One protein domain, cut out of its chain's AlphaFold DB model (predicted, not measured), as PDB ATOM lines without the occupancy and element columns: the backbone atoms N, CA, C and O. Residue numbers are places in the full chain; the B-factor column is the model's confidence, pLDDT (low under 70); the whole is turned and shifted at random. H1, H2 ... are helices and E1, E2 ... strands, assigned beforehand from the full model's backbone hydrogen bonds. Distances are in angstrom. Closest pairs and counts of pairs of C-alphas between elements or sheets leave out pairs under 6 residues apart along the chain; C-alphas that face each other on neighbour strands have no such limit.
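Overview. This is residues 4 to 150 of the 151 residues of an uncharacterized protein of Pterula gracilis (UniProt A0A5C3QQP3). A strongly twisted sheet of five strands lies between two helices, the long H1 slantwise over one face and H4 along the other, while residues 26 to 38 stick out in a wide free loop. The short helices H2 and H3 only graze the sheet. The printed part has 147 residues, in the order E1 E2 H1 E3 E4 H2 E5 H3 H4; the sheet's order is E1 E2 E5 E4 E3, antiparallel from E2 to E3, and the class is mixed, helices and strands. It is only just compact, close to loose, with a radius of gyration of the C-alphas of 17.6 A and spans of 51 by 44 by 31 A.

Arrangement. Edge strand E1, residues 5 to 7, meets E2, residues 17 to 22, only at a point. E2 is antiparallel to E5, residues 109 to 114, at 153 degrees, with N 20 and O 111 2.7 A apart. E5 is antiparallel to E4, residues 83 to 92, at 156 degrees, with N 88 and O 112 2.8 A apart. E4 and edge strand E3, residues 71 to 80, form a hairpin, with N 72 and O 91 2.8 A apart. H1, residues 37 to 63, is on the sheet at a height of 8.4 A, over E4 and E3, slantwise at 46 degrees to E4 on the local plane; its closest C-alphas to E3 are those of Ala 50 and Val 74, 5.8 A. H2, residues 93 to 101, only just touches residues 51 to 55 of H1, with 3 pairs of C-alphas within 8 A, the closest Ile 51 and Ser 96 at 6.2 A. H4, residues 132 to 149, is on the opposite face from H1 at a height of 9.0 A, over E4 and along it at 2 degrees on the local plane; the closest C-alphas are those of Lys 88 and Ile 149, 6.6 A. H3, residues 117 to 120, touches H4, the closest C-alphas being those of Val 118 and Val 134, 6.0 A. Every O i to N i+4 pair is within hydrogen-bond range in H1 and H2, and 13 of 14 in H4; H3 is too short for one.

Along the chain. E1 begins at C-alpha 5, (20.561, 2.528, -35.808). H1 is 39.2 A long, and E3 and E4 are 28.6 A each. H4, 26.0 A long, ends at C-alpha 149, (29.552, 3.702, -15.428).

Size, cuts and confidence. The C-alphas farthest apart are those of Arg 65 and Pro 122, 54.1 A. The printed part has no cut. The links E2 to H1 and H3 to H4 are long. The mean pLDDT of the printed part is 76.9; residues 4 to 40 and 117 to 126 are under 70.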
ATOM      1  N   LEU A   4      18.186   6.541 -35.190       37.47
ATOM      2  CA  LEU A   4      18.682   5.515 -34.283       37.47
ATOM      3  C   LEU A   4      18.961   4.227 -35.064       37.47
ATOM      4  O   LEU A   4      18.016   3.560 -35.475       37.47
ATOM      5  N   THR A   5      20.224   3.837 -35.225       35.62
ATOM      6  CA  THR A   5      20.561   2.528 -35.808       35.62
ATOM      7  C   THR A   5      20.896   1.537 -34.695       35.62
ATOM      8  O   THR A   5      21.767   1.792 -33.862       35.62
ATOM      9  N   ARG A   6      20.165   0.418 -34.656       34.31
ATOM     10  CA  ARG A   6      20.293  -0.660 -33.664       34.31
ATOM     11  C   ARG A   6      21.396  -1.616 -34.130       34.31
ATOM     12  O   ARG A   6      21.267  -2.194 -35.200       34.31
ATOM     13  N   SER A   7      22.448  -1.804 -33.338       31.36
ATOM     14  CA  SER A   7      23.425  -2.878 -33.560       31.36
ATOM     15  C   SER A   7      23.470  -3.766 -32.320       31.36
ATOM     16  O   SER A   7      23.671  -3.271 -31.210       31.36
ATOM     17  N   ALA A   8      23.193  -5.057 -32.504       31.75
ATOM     18  CA  ALA A   8      23.280  -6.083 -31.473       31.75
ATOM     19  C   ALA A   8      24.557  -6.896 -31.713       31.75
ATOM     20  O   ALA A   8      24.757  -7.408 -32.812       31.75
ATOM     21  N   LYS A   9      25.417  -7.019 -30.698       33.69
ATOM     22  CA  LYS A   9      26.479  -8.031 -30.678       33.69
ATOM     23  C   LYS A   9      26.040  -9.132 -29.723       33.69
ATOM     24  O   LYS A   9      25.859  -8.867 -28.542       33.69
ATOM     25  N   SER A  10      25.838 -10.336 -30.259       40.28
ATOM     26  CA  SER A  10      25.524 -11.534 -29.485       40.28
ATOM     27  C   SER A  10      26.790 -12.066 -28.818       40.28
ATOM     28  O   SER A  10      27.738 -12.440 -29.510       40.28
ATOM     29  N   SER A  11      26.797 -12.112 -27.493       34.72
ATOM     30  CA  SER A  11      27.744 -12.912 -26.718       34.72
ATOM     31  C   SER A  11      27.202 -13.066 -25.299       34.72
ATOM     32  O   SER A  11      27.547 -12.272 -24.431       34.72
ATOM     33  N   GLY A  12      26.334 -14.064 -25.113       39.12
ATOM     34  CA  GLY A  12      26.195 -14.966 -23.954       39.12
ATOM     35  C   GLY A  12      25.961 -14.441 -22.532       39.12
ATOM     36  O   GLY A  12      25.447 -15.200 -21.725       39.12
ATOM     37  N   ASP A  13      26.303 -13.197 -22.207       35.34
ATOM     38  CA  ASP A  13      26.246 -12.651 -20.838       35.34
ATOM     39  C   ASP A  13      25.885 -11.144 -20.822       35.34
ATOM     40  O   ASP A  13      25.830 -10.492 -19.784       35.34
ATOM     41  N   LEU A  14      25.629 -10.560 -22.004       41.97
ATOM     42  CA  LEU A  14      25.430  -9.118 -22.227       41.97
ATOM     43  C   LEU A  14      24.279  -8.805 -23.204       41.97
ATOM     44  O   LEU A  14      24.269  -7.750 -23.840       41.97
ATOM     45  N   ASP A  15      23.269  -9.673 -23.308       43.94
ATOM     46  CA  ASP A  15      22.153  -9.513 -24.266       43.94
ATOM     47  C   ASP A  15      21.271  -8.261 -24.020       43.94
ATOM     48  O   ASP A  15      20.418  -7.904 -24.842       43.94
ATOM     49  N   TYR A  16      21.502  -7.543 -22.917       51.53
ATOM     50  CA  TYR A  16      20.766  -6.339 -22.513       51.53
ATOM     51  C   TYR A  16      21.457  -5.027 -22.877       51.53
ATOM     52  O   TYR A  16      20.839  -3.964 -22.782       51.53
ATOM     53  N   VAL A  17      22.720  -5.088 -23.300       51.12
ATOM     54  CA  VAL A  17      23.505  -3.901 -23.622       51.12
ATOM     55  C   VAL A  17      23.391  -3.613 -25.107       51.12
ATOM     56  O   VAL A  17      23.804  -4.395 -25.963       51.12
ATOM     57  N   ARG A  18      22.819  -2.459 -25.434       63.94
ATOM     58  CA  ARG A  18      22.705  -1.996 -26.818       63.94
ATOM     59  C   ARG A  18      23.372  -0.647 -26.986       63.94
ATOM     60  O   ARG A  18      23.414   0.169 -26.066       63.94
ATOM     61  N   SER A  19      23.866  -0.415 -28.194       57.50
ATOM     62  CA  SER A  19      24.492   0.841 -28.580       57.50
ATOM     63  C   SER A  19      23.572   1.641 -29.495       57.50
ATOM     64  O   SER A  19      22.958   1.103 -30.416       57.50
ATOM     65  N   LEU A  20      23.494   2.939 -29.232       57.69
ATOM     66  CA  LEU A  20      22.879   3.942 -30.077       57.69
ATOM     67  C   LEU A  20      23.988   4.814 -30.666       57.69
ATOM     68  O   LEU A  20      24.738   5.454 -29.933       57.69
ATOM     69  N   VAL A  21      24.074   4.846 -31.993       64.38
ATOM     70  CA  VAL A  21      25.034   5.680 -32.719       64.38
ATOM     71  C   VAL A  21      24.378   7.004 -33.100       64.38
ATOM     72  O   VAL A  21      23.345   7.020 -33.767       64.38
ATOM     73  N   LEU A  22      24.990   8.119 -32.705       59.31
ATOM     74  CA  LEU A  22      24.593   9.457 -33.141       59.31
ATOM     75  C   LEU A  22      25.417   9.858 -34.377       59.31
ATOM     76  O   LEU A  22      26.545  10.329 -34.235       59.31
ATOM     77  N   GLN A  23      24.863   9.656 -35.582       53.28
ATOM     78  CA  GLN A  23      25.451  10.069 -36.872       53.28
ATOM     79  C   GLN A  23      24.402  10.570 -37.878       53.28
ATOM     80  O   GLN A  23      23.201  10.332 -37.736       53.28
ATOM     81  N   HIS A  24      24.878  11.270 -38.913       42.00
ATOM     82  CA  HIS A  24      24.083  11.698 -40.062       42.00
ATOM     83  C   HIS A  24      23.878  10.541 -41.063       42.00
ATOM     84  O   HIS A  24      24.839   9.911 -41.505       42.00
ATOM     85  N   HIS A  25      22.628  10.297 -41.464       42.31
ATOM     86  CA  HIS A  25      22.263   9.478 -42.626       42.31
ATOM     87  C   HIS A  25      21.308  10.276 -43.531       42.31
ATOM     88  O   HIS A  25      20.447  10.989 -43.003       42.31
ATOM     89  N   PRO A  26      21.435  10.180 -44.870       33.94
ATOM     90  CA  PRO A  26      20.522  10.840 -45.796       33.94
ATOM     91  C   PRO A  26      19.087  10.311 -45.637       33.94
ATOM     92  O   PRO A  26      18.856   9.129 -45.389       33.94
ATOM     93  N   ARG A  27      18.109  11.218 -45.738       39.59
ATOM     94  CA  ARG A  27      16.676  10.966 -45.510       39.59
ATOM     95  C   ARG A  27      16.081  10.089 -46.623       39.59
ATOM     96  O   ARG A  27      15.858  10.582 -47.725       39.59
ATOM     97  N   SER A  28      15.717   8.845 -46.320       41.91
ATOM     98  CA  SER A  28      14.780   8.066 -47.143       41.91
ATOM     99  C   SER A  28      13.360   8.572 -46.875       41.91
ATOM    100  O   SER A  28      12.875   8.541 -45.744       41.91
ATOM    101  N   ARG A  29      12.697   9.103 -47.903       41.28
ATOM    102  CA  ARG A  29      11.345   9.673 -47.827       41.28
ATOM    103  C   ARG A  29      10.312   8.536 -47.880       41.28
ATOM    104  O   ARG A  29       9.761   8.265 -48.937       41.28
ATOM    105  N   GLY A  30      10.074   7.866 -46.753       36.59
ATOM    106  CA  GLY A  30       9.003   6.876 -46.585       36.59
ATOM    107  C   GLY A  30       8.051   7.299 -45.466       36.59
ATOM    108  O   GLY A  30       8.501   7.646 -44.377       36.59
ATOM    109  N   ARG A  31       6.739   7.330 -45.736       44.97
ATOM    110  CA  ARG A  31       5.707   7.503 -44.702       44.97
ATOM    111  C   ARG A  31       5.630   6.217 -43.881       44.97
ATOM    112  O   ARG A  31       4.967   5.274 -44.292       44.97
ATOM    113  N   GLU A  32       6.282   6.198 -42.730       41.62
ATOM    114  CA  GLU A  32       6.036   5.192 -41.698       41.62
ATOM    115  C   GLU A  32       5.084   5.794 -40.660       41.62
ATOM    116  O   GLU A  32       5.372   6.826 -40.049       41.62
ATOM    117  N   HIS A  33       3.916   5.172 -40.489       45.06
ATOM    118  CA  HIS A  33       3.035   5.438 -39.356       45.06
ATOM    119  C   HIS A  33       3.780   5.003 -38.083       45.06
ATOM    120  O   HIS A  33       3.965   3.817 -37.835       45.06
ATOM    121  N   ASN A  34       4.306   5.979 -37.340       47.34
ATOM    122  CA  ASN A  34       5.383   5.764 -36.376       47.34
ATOM    123  C   ASN A  34       4.860   5.664 -34.933       47.34
ATOM    124  O   ASN A  34       4.755   6.670 -34.230       47.34
ATOM    125  N   CYS A  35       4.571   4.443 -34.482       46.28
ATOM    126  CA  CYS A  35       4.192   4.139 -33.096       46.28
ATOM    127  C   CYS A  35       5.341   4.375 -32.085       46.28
ATOM    128  O   CYS A  35       5.098   4.413 -30.882       46.28
ATOM    129  N   ASP A  36       6.573   4.594 -32.565       47.88
ATOM    130  CA  ASP A  36       7.788   4.764 -31.756       47.88
ATOM    131  C   ASP A  36       8.244   6.230 -31.608       47.88
ATOM    132  O   ASP A  36       9.256   6.512 -30.953       47.88
ATOM    133  N   ALA A  37       7.520   7.186 -32.205       56.78
ATOM    134  CA  ALA A  37       7.887   8.606 -32.195       56.78
ATOM    135  C   ALA A  37       8.094   9.194 -30.778       56.78
ATOM    136  O   ALA A  37       9.137   9.816 -30.559       56.78
ATOM    137  N   PRO A  38       7.221   8.932 -29.779       62.22
ATOM    138  CA  PRO A  38       7.371   9.529 -28.447       62.22
ATOM    139  C   PRO A  38       8.640   9.069 -27.711       62.22
ATOM    140  O   PRO A  38       9.315   9.863 -27.056       62.22
ATOM    141  N   LEU A  39       9.016   7.790 -27.844       60.75
ATOM    142  CA  LEU A  39      10.227   7.241 -27.218       60.75
ATOM    143  C   LEU A  39      11.501   7.740 -27.900       60.75
ATOM    144  O   LEU A  39      12.536   7.919 -27.250       60.75
ATOM    145  N   ARG A  40      11.442   7.954 -29.215       66.12
ATOM    146  CA  ARG A  40      12.545   8.523 -29.985       66.12
ATOM    147  C   ARG A  40      12.838   9.962 -29.560       66.12
ATOM    148  O   ARG A  40      14.009  10.292 -29.362       66.12
ATOM    149  N   ASP A  41      11.800  10.766 -29.370       77.50
ATOM    150  CA  ASP A  41      11.942  12.147 -28.911       77.50
ATOM    151  C   ASP A  41      12.500  12.196 -27.485       77.50
ATOM    152  O   ASP A  41      13.443  12.940 -27.215       77.50
ATOM    153  N   ALA A  42      12.038  11.305 -26.604       86.56
ATOM    154  CA  ALA A  42      12.518  11.230 -25.228       86.56
ATOM    155  C   ALA A  42      14.001  10.802 -25.124       86.56
ATOM    156  O   ALA A  42      14.758  11.358 -24.328       86.56
ATOM    157  N   ARG A  43      14.474   9.874 -25.974       88.31
ATOM    158  CA  ARG A  43      15.911   9.523 -26.048       88.31
ATOM    159  C   ARG A  43      16.763  10.686 -26.550       88.31
ATOM    160  O   ARG A  43      17.848  10.917 -26.020       88.31
ATOM    161  N   ALA A  44      16.293  11.411 -27.566       88.94
ATOM    162  CA  ALA A  44      16.996  12.587 -28.071       88.94
ATOM    163  C   ALA A  44      17.076  13.686 -26.999       88.94
ATOM    164  O   ALA A  44      18.134  14.287 -26.811       88.94
ATOM    165  N   GLN A  45      15.988  13.890 -26.256       91.81
ATOM    166  CA  GLN A  45      15.921  14.842 -25.152       91.81
ATOM    167  C   GLN A  45      16.876  14.461 -24.014       91.81
ATOM    168  O   GLN A  45      17.594  15.323 -23.516       91.81
ATOM    169  N   LEU A  46      16.968  13.172 -23.667       94.31
ATOM    170  CA  LEU A  46      17.919  12.674 -22.669       94.31
ATOM    171  C   LEU A  46      19.379  12.940 -23.077       94.31
ATOM    172  O   LEU A  46      20.185  13.390 -22.264       94.31
ATOM    173  N   VAL A  47      19.725  12.713 -24.348       92.56
ATOM    174  CA  VAL A  47      21.064  13.033 -24.876       92.56
ATOM    175  C   VAL A  47      21.329  14.539 -24.839       92.56
ATOM    176  O   VAL A  47      22.415  14.958 -24.437       92.56
ATOM    177  N   ALA A  48      20.349  15.362 -25.217       93.12
ATOM    178  CA  ALA A  48      20.476  16.816 -25.156       93.12
ATOM    179  C   ALA A  48      20.706  17.307 -23.716       93.12
ATOM    180  O   ALA A  48      21.585  18.138 -23.483       93.12
ATOM    181  N   GLN A  49      19.982  16.748 -22.743       96.06
ATOM    182  CA  GLN A  49      20.186  17.033 -21.322       96.06
ATOM    183  C   GLN A  49      21.582  16.620 -20.851       96.06
ATOM    184  O   GLN A  49      22.231  17.388 -20.150       96.06
ATOM    185  N   ALA A  50      22.086  15.459 -21.273       96.81
ATOM    186  CA  ALA A  50      23.441  15.033 -20.929       96.81
ATOM    187  C   ALA A  50      24.515  16.010 -21.442       96.81
ATOM    188  O   ALA A  50      25.460  16.326 -20.718       96.81
ATOM    189  N   ILE A  51      24.347  16.536 -22.659       96.38
ATOM    190  CA  ILE A  51      25.231  17.574 -23.211       96.38
ATOM    191  C   ILE A  51      25.121  18.870 -22.398       96.38
ATOM    192  O   ILE A  51      26.140  19.473 -22.068       96.38
ATOM    193  N   ALA A  52      23.905  19.286 -22.036       96.69
ATOM    194  CA  ALA A  52      23.691  20.473 -21.210       96.69
ATOM    195  C   ALA A  52      24.356  20.342 -19.826       96.69
ATOM    196  O   ALA A  52      25.058  21.257 -19.399       96.69
ATOM    197  N   VAL A  53      24.211  19.186 -19.171       97.56
ATOM    198  CA  VAL A  53      24.860  18.867 -17.888       97.56
ATOM    199  C   VAL A  53      26.383  18.930 -18.009       97.56
ATOM    200  O   VAL A  53      27.043  19.513 -17.154       97.56
ATOM    201  N   PHE A  54      26.957  18.376 -19.080       97.50
ATOM    202  CA  PHE A  54      28.398  18.458 -19.328       97.50
ATOM    203  C   PHE A  54      28.879  19.908 -19.488       97.50
ATOM    204  O   PHE A  54      29.849  20.308 -18.843       97.50
ATOM    205  N   THR A  55      28.166  20.714 -20.278       96.88
ATOM    206  CA  THR A  55      28.461  22.143 -20.451       96.88
ATOM    207  C   THR A  55      28.384  22.896 -19.124       96.88
ATOM    208  O   THR A  55      29.277  23.682 -18.811       96.88
ATOM    209  N   GLN A  56      27.359  22.624 -18.310       97.25
ATOM    210  CA  GLN A  56      27.210  23.225 -16.987       97.25
ATOM    211  C   GLN A  56      28.349  22.817 -16.043       97.25
ATOM    212  O   GLN A  56      28.904  23.678 -15.367       97.25
ATOM    213  N   TYR A  57      28.752  21.542 -16.030       96.12
ATOM    214  CA  TYR A  57      29.891  21.098 -15.225       96.12
ATOM    215  C   TYR A  57      31.184  21.814 -15.606       96.12
ATOM    216  O   TYR A  57      31.920  22.241 -14.720       96.12
ATOM    217  N   ASN A  58      31.463  21.974 -16.901       97.38
ATOM    218  CA  ASN A  58      32.649  22.702 -17.347       97.38
ATOM    219  C   ASN A  58      32.578  24.192 -16.991       97.38
ATOM    220  O   ASN A  58      33.591  24.746 -16.565       97.38
ATOM    221  N   ALA A  59      31.401  24.817 -17.070       96.88
ATOM    222  CA  ALA A  59      31.207  26.194 -16.617       96.88
ATOM    223  C   ALA A  59      31.474  26.350 -15.106       96.88
ATOM    224  O   ALA A  59      32.202  27.257 -14.709       96.88
ATOM    225  N   SER A  60      30.962  25.437 -14.271       97.69
ATOM    226  CA  SER A  60      31.244  25.431 -12.826       97.69
ATOM    227  C   SER A  60      32.727  25.196 -12.523       97.69
ATOM    228  O   SER A  60      33.313  25.873 -11.688       97.69
ATOM    229  N   ARG A  61      33.393  24.292 -13.250       97.38
ATOM    230  CA  ARG A  61      34.843  24.093 -13.090       97.38
ATOM    231  C   ARG A  61      35.626  25.361 -13.412       97.38
ATOM    232  O   ARG A  61      36.542  25.702 -12.673       97.38
ATOM    233  N   GLN A  62      35.249  26.072 -14.471       96.75
ATOM    234  CA  GLN A  62      35.883  27.337 -14.832       96.75
ATOM    235  C   GLN A  62      35.672  28.416 -13.767       96.75
ATOM    236  O   GLN A  62      36.631  29.119 -13.445       96.75
ATOM    237  N   SER A  63      34.468  28.532 -13.187       97.25
ATOM    238  CA  SER A  63      34.242  29.464 -12.071       97.25
ATOM    239  C   SER A  63      35.110  29.127 -10.860       97.25
ATOM    240  O   SER A  63      35.625  30.031 -10.205       97.25
ATOM    241  N   ASP A  64      35.364  27.836 -10.642       97.69
ATOM    242  CA  ASP A  64      36.227  27.325  -9.573       97.69
ATOM    243  C   ASP A  64      37.723  27.332  -9.950       97.69
ATOM    244  O   ASP A  64      38.557  26.806  -9.213       97.69
ATOM    245  N   ARG A  65      38.090  27.929 -11.096       97.31
ATOM    246  CA  ARG A  65      39.463  27.989 -11.644       97.31
ATOM    247  C   ARG A  65      40.101  26.617 -11.889       97.31
ATOM    248  O   ARG A  65      41.324  26.488 -11.930       97.31
ATOM    249  N   LEU A  66      39.279  25.595 -12.083       97.56
ATOM    250  CA  LEU A  66      39.694  24.264 -12.497       97.56
ATOM    251  C   LEU A  66      39.673  24.161 -14.023       97.56
ATOM    252  O   LEU A  66      38.813  24.730 -14.698       97.56
ATOM    253  N   SER A  67      40.586  23.364 -14.577       97.25
ATOM    254  CA  SER A  67      40.568  23.051 -16.006       97.25
ATOM    255  C   SER A  67      39.247  22.362 -16.396       97.25
ATOM    256  O   SER A  67      38.801  21.458 -15.666       97.25
ATOM    257  N   PRO A  68      38.622  22.753 -17.525       96.75
ATOM    258  CA  PRO A  68      37.485  22.039 -18.100       96.75
ATOM    259  C   PRO A  68      37.817  20.568 -18.362       96.75
ATOM    260  O   PRO A  68      38.972  20.208 -18.580       96.75
ATOM    261  N   LEU A  69      36.801  19.715 -18.332       96.94
ATOM    262  CA  LEU A  69      36.920  18.319 -18.727       96.94
ATOM    263  C   LEU A  69      36.784  18.209 -20.245       96.94
ATOM    264  O   LEU A  69      35.815  18.715 -20.806       96.94
ATOM    265  N   ASP A  70      37.676  17.460 -20.888       96.38
ATOM    266  CA  ASP A  70      37.552  17.143 -22.319       96.38
ATOM    267  C   ASP A  70      36.468  16.093 -22.593       96.38
ATOM    268  O   ASP A  70      35.921  15.999 -23.695       96.38
ATOM    269  N   SER A  71      36.156  15.272 -21.587       95.69
ATOM    270  CA  SER A  71      35.105  14.264 -21.659       95.69
ATOM    271  C   SER A  71      34.531  13.924 -20.290       95.69
ATOM    272  O   SER A  71      35.192  14.063 -19.258       95.69
ATOM    273  N   LYS A  72      33.280  13.464 -20.275       95.06
ATOM    274  CA  LYS A  72      32.619  12.921 -19.089       95.06
ATOM    275  C   LYS A  72      31.531  11.938 -19.500       95.06
ATOM    276  O   LYS A  72      30.778  12.178 -20.441       95.06
ATOM    277  N   VAL A  73      31.403  10.848 -18.752       95.31
ATOM    278  CA  VAL A  73      30.210  10.001 -18.818       95.31
ATOM    279  C   VAL A  73      29.106  10.647 -17.988       95.31
ATOM    280  O   VAL A  73      29.285  10.881 -16.793       95.31
ATOM    281  N   VAL A  74      27.966  10.917 -18.618       95.56
ATOM    282  CA  VAL A  74      26.753  11.385 -17.945       95.56
ATOM    283  C   VAL A  74      25.738  10.236 -17.941       95.56
ATOM    284  O   VAL A  74      25.313   9.796 -19.015       95.56
ATOM    285  N   PRO A  75      25.378   9.682 -16.771       95.19
ATOM    286  CA  PRO A  75      24.342   8.665 -16.693       95.19
ATOM    287  C   PRO A  75      22.957   9.293 -16.898       95.19
ATOM    288  O   PRO A  75      22.707  10.420 -16.479       95.19
ATOM    289  N   GLY A  76      22.051   8.552 -17.529       94.06
ATOM    290  CA  GLY A  76      20.670   8.968 -17.755       94.06
ATOM    291  C   GLY A  76      19.691   7.829 -17.503       94.06
ATOM    292  O   GLY A  76      20.048   6.658 -17.623       94.06
ATOM    293  N   ILE A  77      18.449   8.165 -17.164       93.00
ATOM    294  CA  ILE A  77      17.370   7.191 -16.979       93.00
ATOM    295  C   ILE A  77      16.168   7.655 -17.790       93.00
ATOM    296  O   ILE A  77      15.760   8.811 -17.704       93.00
ATOM    297  N   LEU A  78      15.599   6.741 -18.570       91.38
ATOM    298  CA  LEU A  78      14.341   6.941 -19.276       91.38
ATOM    299  C   LEU A  78      13.282   6.018 -18.678       91.38
ATOM    300  O   LEU A  78      13.483   4.805 -18.639       91.38
ATOM    301  N   MET A  79      12.151   6.572 -18.258       86.19
ATOM    302  CA  MET A  79      11.024   5.788 -17.754       86.19
ATOM    303  C   MET A  79      10.043   5.491 -18.889       86.19
ATOM    304  O   MET A  79       9.544   6.415 -19.528       86.19
ATOM    305  N   ASN A  80       9.739   4.213 -19.123       78.62
ATOM    306  CA  ASN A  80       8.590   3.800 -19.926       78.62
ATOM    307  C   ASN A  80       7.561   3.141 -19.000       78.62
ATOM    308  O   ASN A  80       7.748   2.005 -18.552       78.62
ATOM    309  N   GLY A  81       6.513   3.884 -18.642       80.88
ATOM    310  CA  GLY A  81       5.632   3.507 -17.540       80.88
ATOM    311  C   GLY A  81       6.427   3.373 -16.238       80.88
ATOM    312  O   GLY A  81       6.998   4.344 -15.749       80.88
ATOM    313  N   THR A  82       6.498   2.160 -15.693       79.62
ATOM    314  CA  THR A  82       7.251   1.854 -14.460       79.62
ATOM    315  C   THR A  82       8.605   1.182 -14.709       79.62
ATOM    316  O   THR A  82       9.320   0.878 -13.758       79.62
ATOM    317  N   SER A  83       8.970   0.950 -15.972       80.38
ATOM    318  CA  SER A  83      10.213   0.266 -16.339       80.38
ATOM    319  C   SER A  83      11.307   1.271 -16.715       80.38
ATOM    320  O   SER A  83      11.124   2.028 -17.676       80.38
ATOM    321  N   PRO A  84      12.447   1.289 -16.003       88.94
ATOM    322  CA  PRO A  84      13.566   2.158 -16.338       88.94
ATOM    323  C   PRO A  84      14.401   1.583 -17.488       88.94
ATOM    324  O   PRO A  84      14.598   0.376 -17.602       88.94
ATOM    325  N   THR A  85      14.947   2.459 -18.321       89.31
ATOM    326  CA  THR A  85      16.081   2.174 -19.207       89.31
ATOM    327  C   THR A  85      17.240   3.063 -18.784       89.31
ATOM    328  O   THR A  85      17.087   4.283 -18.718       89.31
ATOM    329  N   PHE A  86      18.391   2.463 -18.504       91.81
ATOM    330  CA  PHE A  86      19.583   3.155 -18.022       91.81
ATOM    331  C   PHE A  86      20.522   3.450 -19.187       91.81
ATOM    332  O   PHE A  86      20.786   2.567 -19.999       91.81
ATOM    333  N   PHE A  87      21.041   4.669 -19.267       93.00
ATOM    334  CA  PHE A  87      21.888   5.150 -20.353       93.00
ATOM    335  C   PHE A  87      23.250   5.593 -19.826       93.00
ATOM    336  O   PHE A  87      23.342   6.412 -18.918       93.00
ATOM    337  N   LYS A  88      24.314   5.108 -20.463       93.62
ATOM    338  CA  LYS A  88      25.677   5.628 -20.366       93.62
ATOM    339  C   LYS A  88      25.919   6.531 -21.572       93.62
ATOM    340  O   LYS A  88      26.056   6.036 -22.696       93.62
ATOM    341  N   ILE A  89      25.964   7.841 -21.339       94.81
ATOM    342  CA  ILE A  89      26.119   8.848 -22.393       94.81
ATOM    343  C   ILE A  89      27.528   9.446 -22.282       94.81
ATOM    344  O   ILE A  89      27.757  10.302 -21.428       94.81
ATOM    345  N   PRO A  90      28.502   8.990 -23.091       95.00
ATOM    346  CA  PRO A  90      29.800   9.643 -23.151       95.00
ATOM    347  C   PRO A  90      29.648  10.982 -23.875       95.00
ATOM    348  O   PRO A  90      29.308  11.021 -25.058       95.00
ATOM    349  N   VAL A  91      29.898  12.079 -23.169       95.00
ATOM    350  CA  VAL A  91      29.941  13.421 -23.750       95.00
ATOM    351  C   VAL A  91      31.398  13.849 -23.842       95.00
ATOM    352  O   VAL A  91      32.148  13.733 -22.875       95.00
ATOM    353  N   ILE A  92      31.799  14.322 -25.018       95.50
ATOM    354  CA  ILE A  92      33.119  14.904 -25.269       95.50
ATOM    355  C   ILE A  92      32.956  16.374 -25.654       95.50
ATOM    356  O   ILE A  92      31.949  16.739 -26.268       95.50
ATOM    357  N   GLU A  93      33.953  17.208 -25.372       95.06
ATOM    358  CA  GLU A  93      33.911  18.647 -25.666       95.06
ATOM    359  C   GLU A  93      33.619  18.922 -27.146       95.06
ATOM    360  O   GLU A  93      32.781  19.754 -27.494       95.06
ATOM    361  N   ARG A  94      34.205  18.117 -28.040       93.38
ATOM    362  CA  ARG A  94      33.940  18.203 -29.479       93.38
ATOM    363  C   ARG A  94      32.455  18.037 -29.811       93.38
ATOM    364  O   ARG A  94      31.960  18.760 -30.670       93.38
ATOM    365  N   LEU A  95      31.742  17.116 -29.157       93.12
ATOM    366  CA  LEU A  95      30.302  16.936 -29.362       93.12
ATOM    367  C   LEU A  95      29.547  18.197 -28.927       93.12
ATOM    368  O   LEU A  95      28.721  18.691 -29.692       93.12
ATOM    369  N   SER A  96      29.873  18.739 -27.748       93.69
ATOM    370  CA  SER A  96      29.262  19.971 -27.232       93.69
ATOM    371  C   SER A  96      29.481  21.157 -28.177       93.69
ATOM    372  O   SER A  96      28.535  21.857 -28.541       93.69
ATOM    373  N   THR A  97      30.707  21.312 -28.685       94.12
ATOM    374  CA  THR A  97      31.062  22.346 -29.664       94.12
ATOM    375  C   THR A  97      30.226  22.223 -30.944       94.12
ATOM    376  O   THR A  97      29.629  23.202 -31.385       94.12
ATOM    377  N   HIS A  98      30.119  21.026 -31.535       93.56
ATOM    378  CA  HIS A  98      29.338  20.846 -32.766       93.56
ATOM    379  C   HIS A  98      27.848  21.132 -32.541       93.56
ATOM    380  O   HIS A  98      27.226  21.820 -33.348       93.56
ATOM    381  N   VAL A  99      27.292  20.697 -31.408       92.19
ATOM    382  CA  VAL A  99      25.901  20.989 -31.030       92.19
ATOM    383  C   VAL A  99      25.675  22.495 -30.877       92.19
ATOM    384  O   VAL A  99      24.702  23.016 -31.421       92.19
ATOM    385  N   ARG A 100      26.598  23.211 -30.224       91.81
ATOM    386  CA  ARG A 100      26.547  24.673 -30.070       91.81
ATOM    387  C   ARG A 100      26.562  25.411 -31.411       91.81
ATOM    388  O   ARG A 100      25.876  26.419 -31.554       91.81
ATOM    389  N   HIS A 101      27.332  24.925 -32.380       94.06
ATOM    390  CA  HIS A 101      27.433  25.530 -33.712       94.06
ATOM    391  C   HIS A 101      26.393  25.008 -34.714       94.06
ATOM    392  O   HIS A 101      26.390  25.442 -35.863       94.06
ATOM    393  N   GLY A 102      25.520  24.077 -34.316       91.31
ATOM    394  CA  GLY A 102      24.560  23.451 -35.226       91.31
ATOM    395  C   GLY A 102      25.211  22.582 -36.311       91.31
ATOM    396  O   GLY A 102      24.615  22.362 -37.365       91.31
ATOM    397  N   THR A 103      26.431  22.096 -36.074       92.50
ATOM    398  CA  THR A 103      27.180  21.218 -36.981       92.50
ATOM    399  C   THR A 103      27.162  19.768 -36.485       92.50
ATOM    400  O   THR A 103      26.681  19.461 -35.394       92.50
ATOM    401  N   TYR A 104      27.667  18.840 -37.302       85.56
ATOM    402  CA  TYR A 104      27.735  17.418 -36.958       85.56
ATOM    403  C   TYR A 104      29.186  16.991 -36.722       85.56
ATOM    404  O   TYR A 104      30.031  17.260 -37.579       85.56
ATOM    405  N   PRO A 105      29.498  16.312 -35.604       87.62
ATOM    406  CA  PRO A 105      30.836  15.787 -35.391       87.62
ATOM    407  C   PRO A 105      31.116  14.652 -36.391       87.62
ATOM    408  O   PRO A 105      30.232  13.831 -36.648       87.62
ATOM    409  N   PRO A 106      32.340  14.553 -36.939       86.44
ATOM    410  CA  PRO A 106      32.694  13.460 -37.846       86.44
ATOM    411  C   PRO A 106      32.795  12.118 -37.111       86.44
ATOM    412  O   PRO A 106      32.542  11.064 -37.690       86.44
ATOM    413  N   THR A 107      33.142  12.148 -35.823       84.25
ATOM    414  CA  THR A 107      33.207  10.956 -34.979       84.25
ATOM    415  C   THR A 107      31.833  10.683 -34.356       84.25
ATOM    416  O   THR A 107      31.286  11.576 -33.702       84.25
ATOM    417  N   PRO A 108      31.276   9.465 -34.513       86.12
ATOM    418  CA  PRO A 108      30.033   9.081 -33.855       86.12
ATOM    419  C   PRO A 108      30.173   9.168 -32.342       86.12
ATOM    420  O   PRO A 108      31.162   8.704 -31.777       86.12
ATOM    421  N   THR A 109      29.132   9.653 -31.673       87.31
ATOM    422  CA  THR A 109      28.976   9.391 -30.240       87.31
ATOM    423  C   THR A 109      28.162   8.118 -30.061       87.31
ATOM    424  O   THR A 109      27.057   8.005 -30.598       87.31
ATOM    425  N   ILE A 110      28.723   7.153 -29.329       89.81
ATOM    426  CA  ILE A 110      28.087   5.865 -29.050       89.81
ATOM    427  C   ILE A 110      27.509   5.906 -27.638       89.81
ATOM    428  O   ILE A 110      28.235   5.851 -26.648       89.81
ATOM    429  N   VAL A 111      26.188   5.985 -27.551       89.56
ATOM    430  CA  VAL A 111      25.453   5.900 -26.290       89.56
ATOM    431  C   VAL A 111      25.148   4.439 -26.003       89.56
ATOM    432  O   VAL A 111      24.660   3.727 -26.875       89.56
ATOM    433  N   THR A 112      25.421   3.979 -24.790       89.56
ATOM    434  CA  THR A 112      25.139   2.594 -24.385       89.56
ATOM    435  C   THR A 112      23.944   2.571 -23.442       89.56
ATOM    436  O   THR A 112      23.797   3.497 -22.647       89.56
ATOM    437  N   PHE A 113      23.090   1.551 -23.503       86.44
ATOM    438  CA  PHE A 113      21.964   1.423 -22.576       86.44
ATOM    439  C   PHE A 113      21.738  -0.010 -22.074       86.44
ATOM    440  O   PHE A 113      21.939  -0.950 -22.840       86.44
ATOM    441  N   CYS A 114      21.313  -0.147 -20.807       84.56
ATOM    442  CA  CYS A 114      20.789  -1.377 -20.183       84.56
ATOM    443  C   CYS A 114      19.281  -1.217 -19.998       84.56
ATOM    444  O   CYS A 114      18.811  -0.168 -19.546       84.56
ATOM    445  N   PHE A 115      18.519  -2.253 -20.324       81.25
ATOM    446  CA  PHE A 115      17.101  -2.327 -19.992       81.25
ATOM    447  C   PHE A 115      16.816  -3.661 -19.297       81.25
ATOM    448  O   PHE A 115      17.397  -4.678 -19.678       81.25
ATOM    449  N   PRO A 116      15.936  -3.679 -18.286       75.50
ATOM    450  CA  PRO A 116      15.592  -4.895 -17.571       75.50
ATOM    451  C   PRO A 116      14.844  -5.880 -18.499       75.50
ATOM    452  O   PRO A 116      14.019  -5.449 -19.316       75.50
ATOM    453  N   PRO A 117      15.057  -7.202 -18.344       66.69
ATOM    454  CA  PRO A 117      14.365  -8.244 -19.114       66.69
ATOM    455  C   PRO A 117      12.836  -8.210 -18.987       66.69
ATOM    456  O   PRO A 117      12.122  -8.730 -19.844       66.69
ATOM    457  N   VAL A 118      12.335  -7.572 -17.926       61.94
ATOM    458  CA  VAL A 118      10.920  -7.489 -17.545       61.94
ATOM    459  C   VAL A 118      10.010  -6.971 -18.660       61.94
ATOM    460  O   VAL A 118       8.837  -7.334 -18.707       61.94
ATOM    461  N   LEU A 119      10.546  -6.185 -19.599       56.06
ATOM    462  CA  LEU A 119       9.804  -5.666 -20.754       56.06
ATOM    463  C   LEU A 119       9.224  -6.762 -21.676       56.06
ATOM    464  O   LEU A 119       8.478  -6.428 -22.592       56.06
ATOM    465  N   GLN A 120       9.563  -8.039 -21.463       55.38
ATOM    466  CA  GLN A 120       9.092  -9.171 -22.268       55.38
ATOM    467  C   GLN A 120       8.001 -10.026 -21.601       55.38
ATOM    468  O   GLN A 120       7.514 -10.964 -22.233       55.38
ATOM    469  N   LEU A 121       7.597  -9.758 -20.349       53.72
ATOM    470  CA  LEU A 121       6.540 -10.560 -19.723       53.72
ATOM    471  C   LEU A 121       5.148 -10.135 -20.235       53.72
ATOM    472  O   LEU A 121       4.816  -8.955 -20.146       53.72
ATOM    473  N   PRO A 122       4.283 -11.074 -20.664       50.28
ATOM    474  CA  PRO A 122       2.924 -10.793 -21.149       50.28
ATOM    475  C   PRO A 122       1.939 -10.372 -20.039       50.28
ATOM    476  O   PRO A 122       0.726 -10.362 -20.247       50.28
ATOM    477  N   ASN A 123       2.433 -10.050 -18.842       54.97
ATOM    478  CA  ASN A 123       1.586  -9.731 -17.702       54.97
ATOM    479  C   ASN A 123       1.056  -8.301 -17.789       54.97
ATOM    480  O   ASN A 123       1.712  -7.388 -18.288       54.97
ATOM    481  N   ARG A 124      -0.169  -8.141 -17.282       58.00
ATOM    482  CA  ARG A 124      -0.970  -6.916 -17.276       58.00
ATOM    483  C   ARG A 124      -0.096  -5.662 -17.054       58.00
ATOM    484  O   ARG A 124       0.496  -5.529 -15.982       58.00
ATOM    485  N   PRO A 125      -0.083  -4.695 -17.993       57.44
ATOM    486  CA  PRO A 125       0.645  -3.427 -17.844       57.44
ATOM    487  C   PRO A 125       0.329  -2.664 -16.543       57.44
ATOM    488  O   PRO A 125       1.122  -1.840 -16.094       57.44
ATOM    489  N   SER A 126      -0.819  -2.953 -15.918       64.44
ATOM    490  CA  SER A 126      -1.287  -2.370 -14.655       64.44
ATOM    491  C   SER A 126      -0.519  -2.810 -13.404       64.44
ATOM    492  O   SER A 126      -0.689  -2.199 -12.344       64.44
ATOM    493  N   ASP A 127       0.274  -3.881 -13.476       70.19
ATOM    494  CA  ASP A 127       0.980  -4.388 -12.295       70.19
ATOM    495  C   ASP A 127       2.283  -3.638 -12.030       70.19
ATOM    496  O   ASP A 127       2.674  -3.491 -10.872       70.19
ATOM    497  N   GLY A 128       2.912  -3.097 -13.077       75.12
ATOM    498  CA  GLY A 128       4.131  -2.302 -12.977       75.12
ATOM    499  C   GLY A 128       5.173  -2.925 -12.042       75.12
ATOM    500  O   GLY A 128       5.591  -4.062 -12.234       75.12
ATOM    501  N   MET A 129       5.548  -2.192 -10.990       80.94
ATOM    502  CA  MET A 129       6.541  -2.603  -9.984       80.94
ATOM    503  C   MET A 129       5.988  -3.461  -8.832       80.94
ATOM    504  O   MET A 129       6.716  -3.743  -7.879       80.94
ATOM    505  N   LYS A 130       4.714  -3.874  -8.854       82.19
ATOM    506  CA  LYS A 130       4.126  -4.668  -7.755       82.19
ATOM    507  C   LYS A 130       4.817  -6.030  -7.573       82.19
ATOM    508  O   LYS A 130       5.193  -6.348  -6.435       82.19
ATOM    509  N   PRO A 131       5.041  -6.837  -8.631       85.12
ATOM    510  CA  PRO A 131       5.620  -8.163  -8.455       85.12
ATOM    511  C   PRO A 131       7.065  -8.082  -7.950       85.12
ATOM    512  O   PRO A 131       7.858  -7.265  -8.415       85.12
ATOM    513  N   LEU A 132       7.427  -8.958  -7.008       86.44
ATOM    514  CA  LEU A 132       8.784  -9.017  -6.449       86.44
ATOM    515  C   LEU A 132       9.837  -9.254  -7.544       86.44
ATOM    516  O   LEU A 132      10.852  -8.567  -7.574       86.44
ATOM    517  N   LYS A 133       9.562 -10.185  -8.467       83.81
ATOM    518  CA  LYS A 133      10.471 -10.537  -9.566       83.81
ATOM    519  C   LYS A 133      10.803  -9.333 -10.453       83.81
ATOM    520  O   LYS A 133      11.961  -9.107 -10.761       83.81
ATOM    521  N   VAL A 134       9.800  -8.513 -10.777       82.69
ATOM    522  CA  VAL A 134       9.982  -7.291 -11.577       82.69
ATOM    523  C   VAL A 134      10.948  -6.323 -10.897       82.69
ATOM    524  O   VAL A 134      11.871  -5.813 -11.529       82.69
ATOM    525  N   ARG A 135      10.765  -6.094  -9.590       87.69
ATOM    526  CA  ARG A 135      11.660  -5.234  -8.806       87.69
ATOM    527  C   ARG A 135      13.075  -5.798  -8.741       87.69
ATOM    528  O   ARG A 135      14.021  -5.032  -8.890       87.69
ATOM    529  N   LEU A 136      13.213  -7.110  -8.538       88.62
ATOM    530  CA  LEU A 136      14.511  -7.781  -8.482       88.62
ATOM    531  C   LEU A 136      15.283  -7.606  -9.795       88.62
ATOM    532  O   LEU A 136      16.414  -7.133  -9.762       88.62
ATOM    533  N   ASP A 137      14.654  -7.893 -10.934       86.38
ATOM    534  CA  ASP A 137      15.280  -7.773 -12.256       86.38
ATOM    535  C   ASP A 137      15.708  -6.319 -12.558       86.38
ATOM    536  O   ASP A 137      16.770  -6.067 -13.134       86.38
ATOM    537  N   ILE A 138      14.897  -5.334 -12.146       87.75
ATOM    538  CA  ILE A 138      15.216  -3.906 -12.305       87.75
ATOM    539  C   ILE A 138      16.413  -3.498 -11.448       87.75
ATOM    540  O   ILE A 138      17.320  -2.829 -11.949       87.75
ATOM    541  N   LEU A 139      16.433  -3.907 -10.179       90.25
ATOM    542  CA  LEU A 139      17.546  -3.618  -9.277       90.25
ATOM    543  C   LEU A 139      18.828  -4.320  -9.737       90.25
ATOM    544  O   LEU A 139      19.890  -3.711  -9.698       90.25
ATOM    545  N   GLN A 140      18.738  -5.542 -10.266       88.31
ATOM    546  CA  GLN A 140      19.885  -6.244 -10.846       88.31
ATOM    547  C   GLN A 140      20.465  -5.515 -12.070       88.31
ATOM    548  O   GLN A 140      21.681  -5.333 -12.132       88.31
ATOM    549  N   CYS A 141      19.641  -5.028 -13.014       87.06
ATOM    550  CA  CYS A 141      20.161  -4.203 -14.125       87.06
ATOM    551  C   CYS A 141      20.747  -2.876 -13.613       87.06
ATOM    552  O   CYS A 141      21.745  -2.423 -14.167       87.06
ATOM    553  N   TYR A 142      20.204  -2.274 -12.548       90.50
ATOM    554  CA  TYR A 142      20.803  -1.079 -11.941       90.50
ATOM    555  C   TYR A 142      22.183  -1.361 -11.322       90.50
ATOM    556  O   TYR A 142      23.131  -0.620 -11.579       90.50
ATOM    557  N   GLU A 143      22.324  -2.453 -10.568       91.31
ATOM    558  CA  GLU A 143      23.605  -2.878  -9.991       91.31
ATOM    559  C   GLU A 143      24.649  -3.177 -11.079       91.31
ATOM    560  O   GLU A 143      25.775  -2.672 -11.024       91.31
ATOM    561  N   ALA A 144      24.260  -3.899 -12.132       87.19
ATOM    562  CA  ALA A 144      25.120  -4.119 -13.291       87.19
ATOM    563  C   ALA A 144      25.495  -2.793 -13.982       87.19
ATOM    564  O   ALA A 144      26.647  -2.578 -14.362       87.19
ATOM    565  N   PHE A 145      24.541  -1.866 -14.105       88.69
ATOM    566  CA  PHE A 145      24.759  -0.568 -14.736       88.69
ATOM    567  C   PHE A 145      25.774   0.300 -13.985       88.69
ATOM    568  O   PHE A 145      26.592   0.941 -14.647       88.69
ATOM    569  N   LYS A 146      25.790   0.290 -12.644       89.25
ATOM    570  CA  LYS A 146      26.810   1.004 -11.847       89.25
ATOM    571  C   LYS A 146      28.232   0.597 -12.242       89.25
ATOM    572  O   LYS A 146      29.051   1.459 -12.558       89.25
ATOM    573  N   THR A 147      28.468  -0.708 -12.393       86.81
ATOM    574  CA  THR A 147      29.752  -1.252 -12.875       86.81
ATOM    575  C   THR A 147      30.115  -0.710 -14.264       86.81
ATOM    576  O   THR A 147      31.266  -0.377 -14.533       86.81
ATOM    577  N   VAL A 148      29.126  -0.547 -15.149       81.25
ATOM    578  CA  VAL A 148      29.327  -0.017 -16.511       81.25
ATOM    579  C   VAL A 148      29.710   1.473 -16.515       81.25
ATOM    580  O   VAL A 148      30.423   1.914 -17.428       81.25
ATOM    581  N   ILE A 149      29.248   2.261 -15.539       87.31
ATOM    582  CA  ILE A 149      29.552   3.702 -15.428       87.31
ATOM    583  C   ILE A 149      30.671   4.037 -14.429       87.31
ATOM    584  O   ILE A 149      31.131   5.176 -14.438       87.31
ATOM    585  N   GLY A 150      31.149   3.061 -13.653       82.31
ATOM    586  CA  GLY A 150      32.283   3.208 -12.739       82.31
ATOM    587  C   GLY A 150      31.949   3.949 -11.442       82.31
ATOM    588  O   GLY A 150      32.759   4.767 -11.007       82.31
TER     589      GLY A 150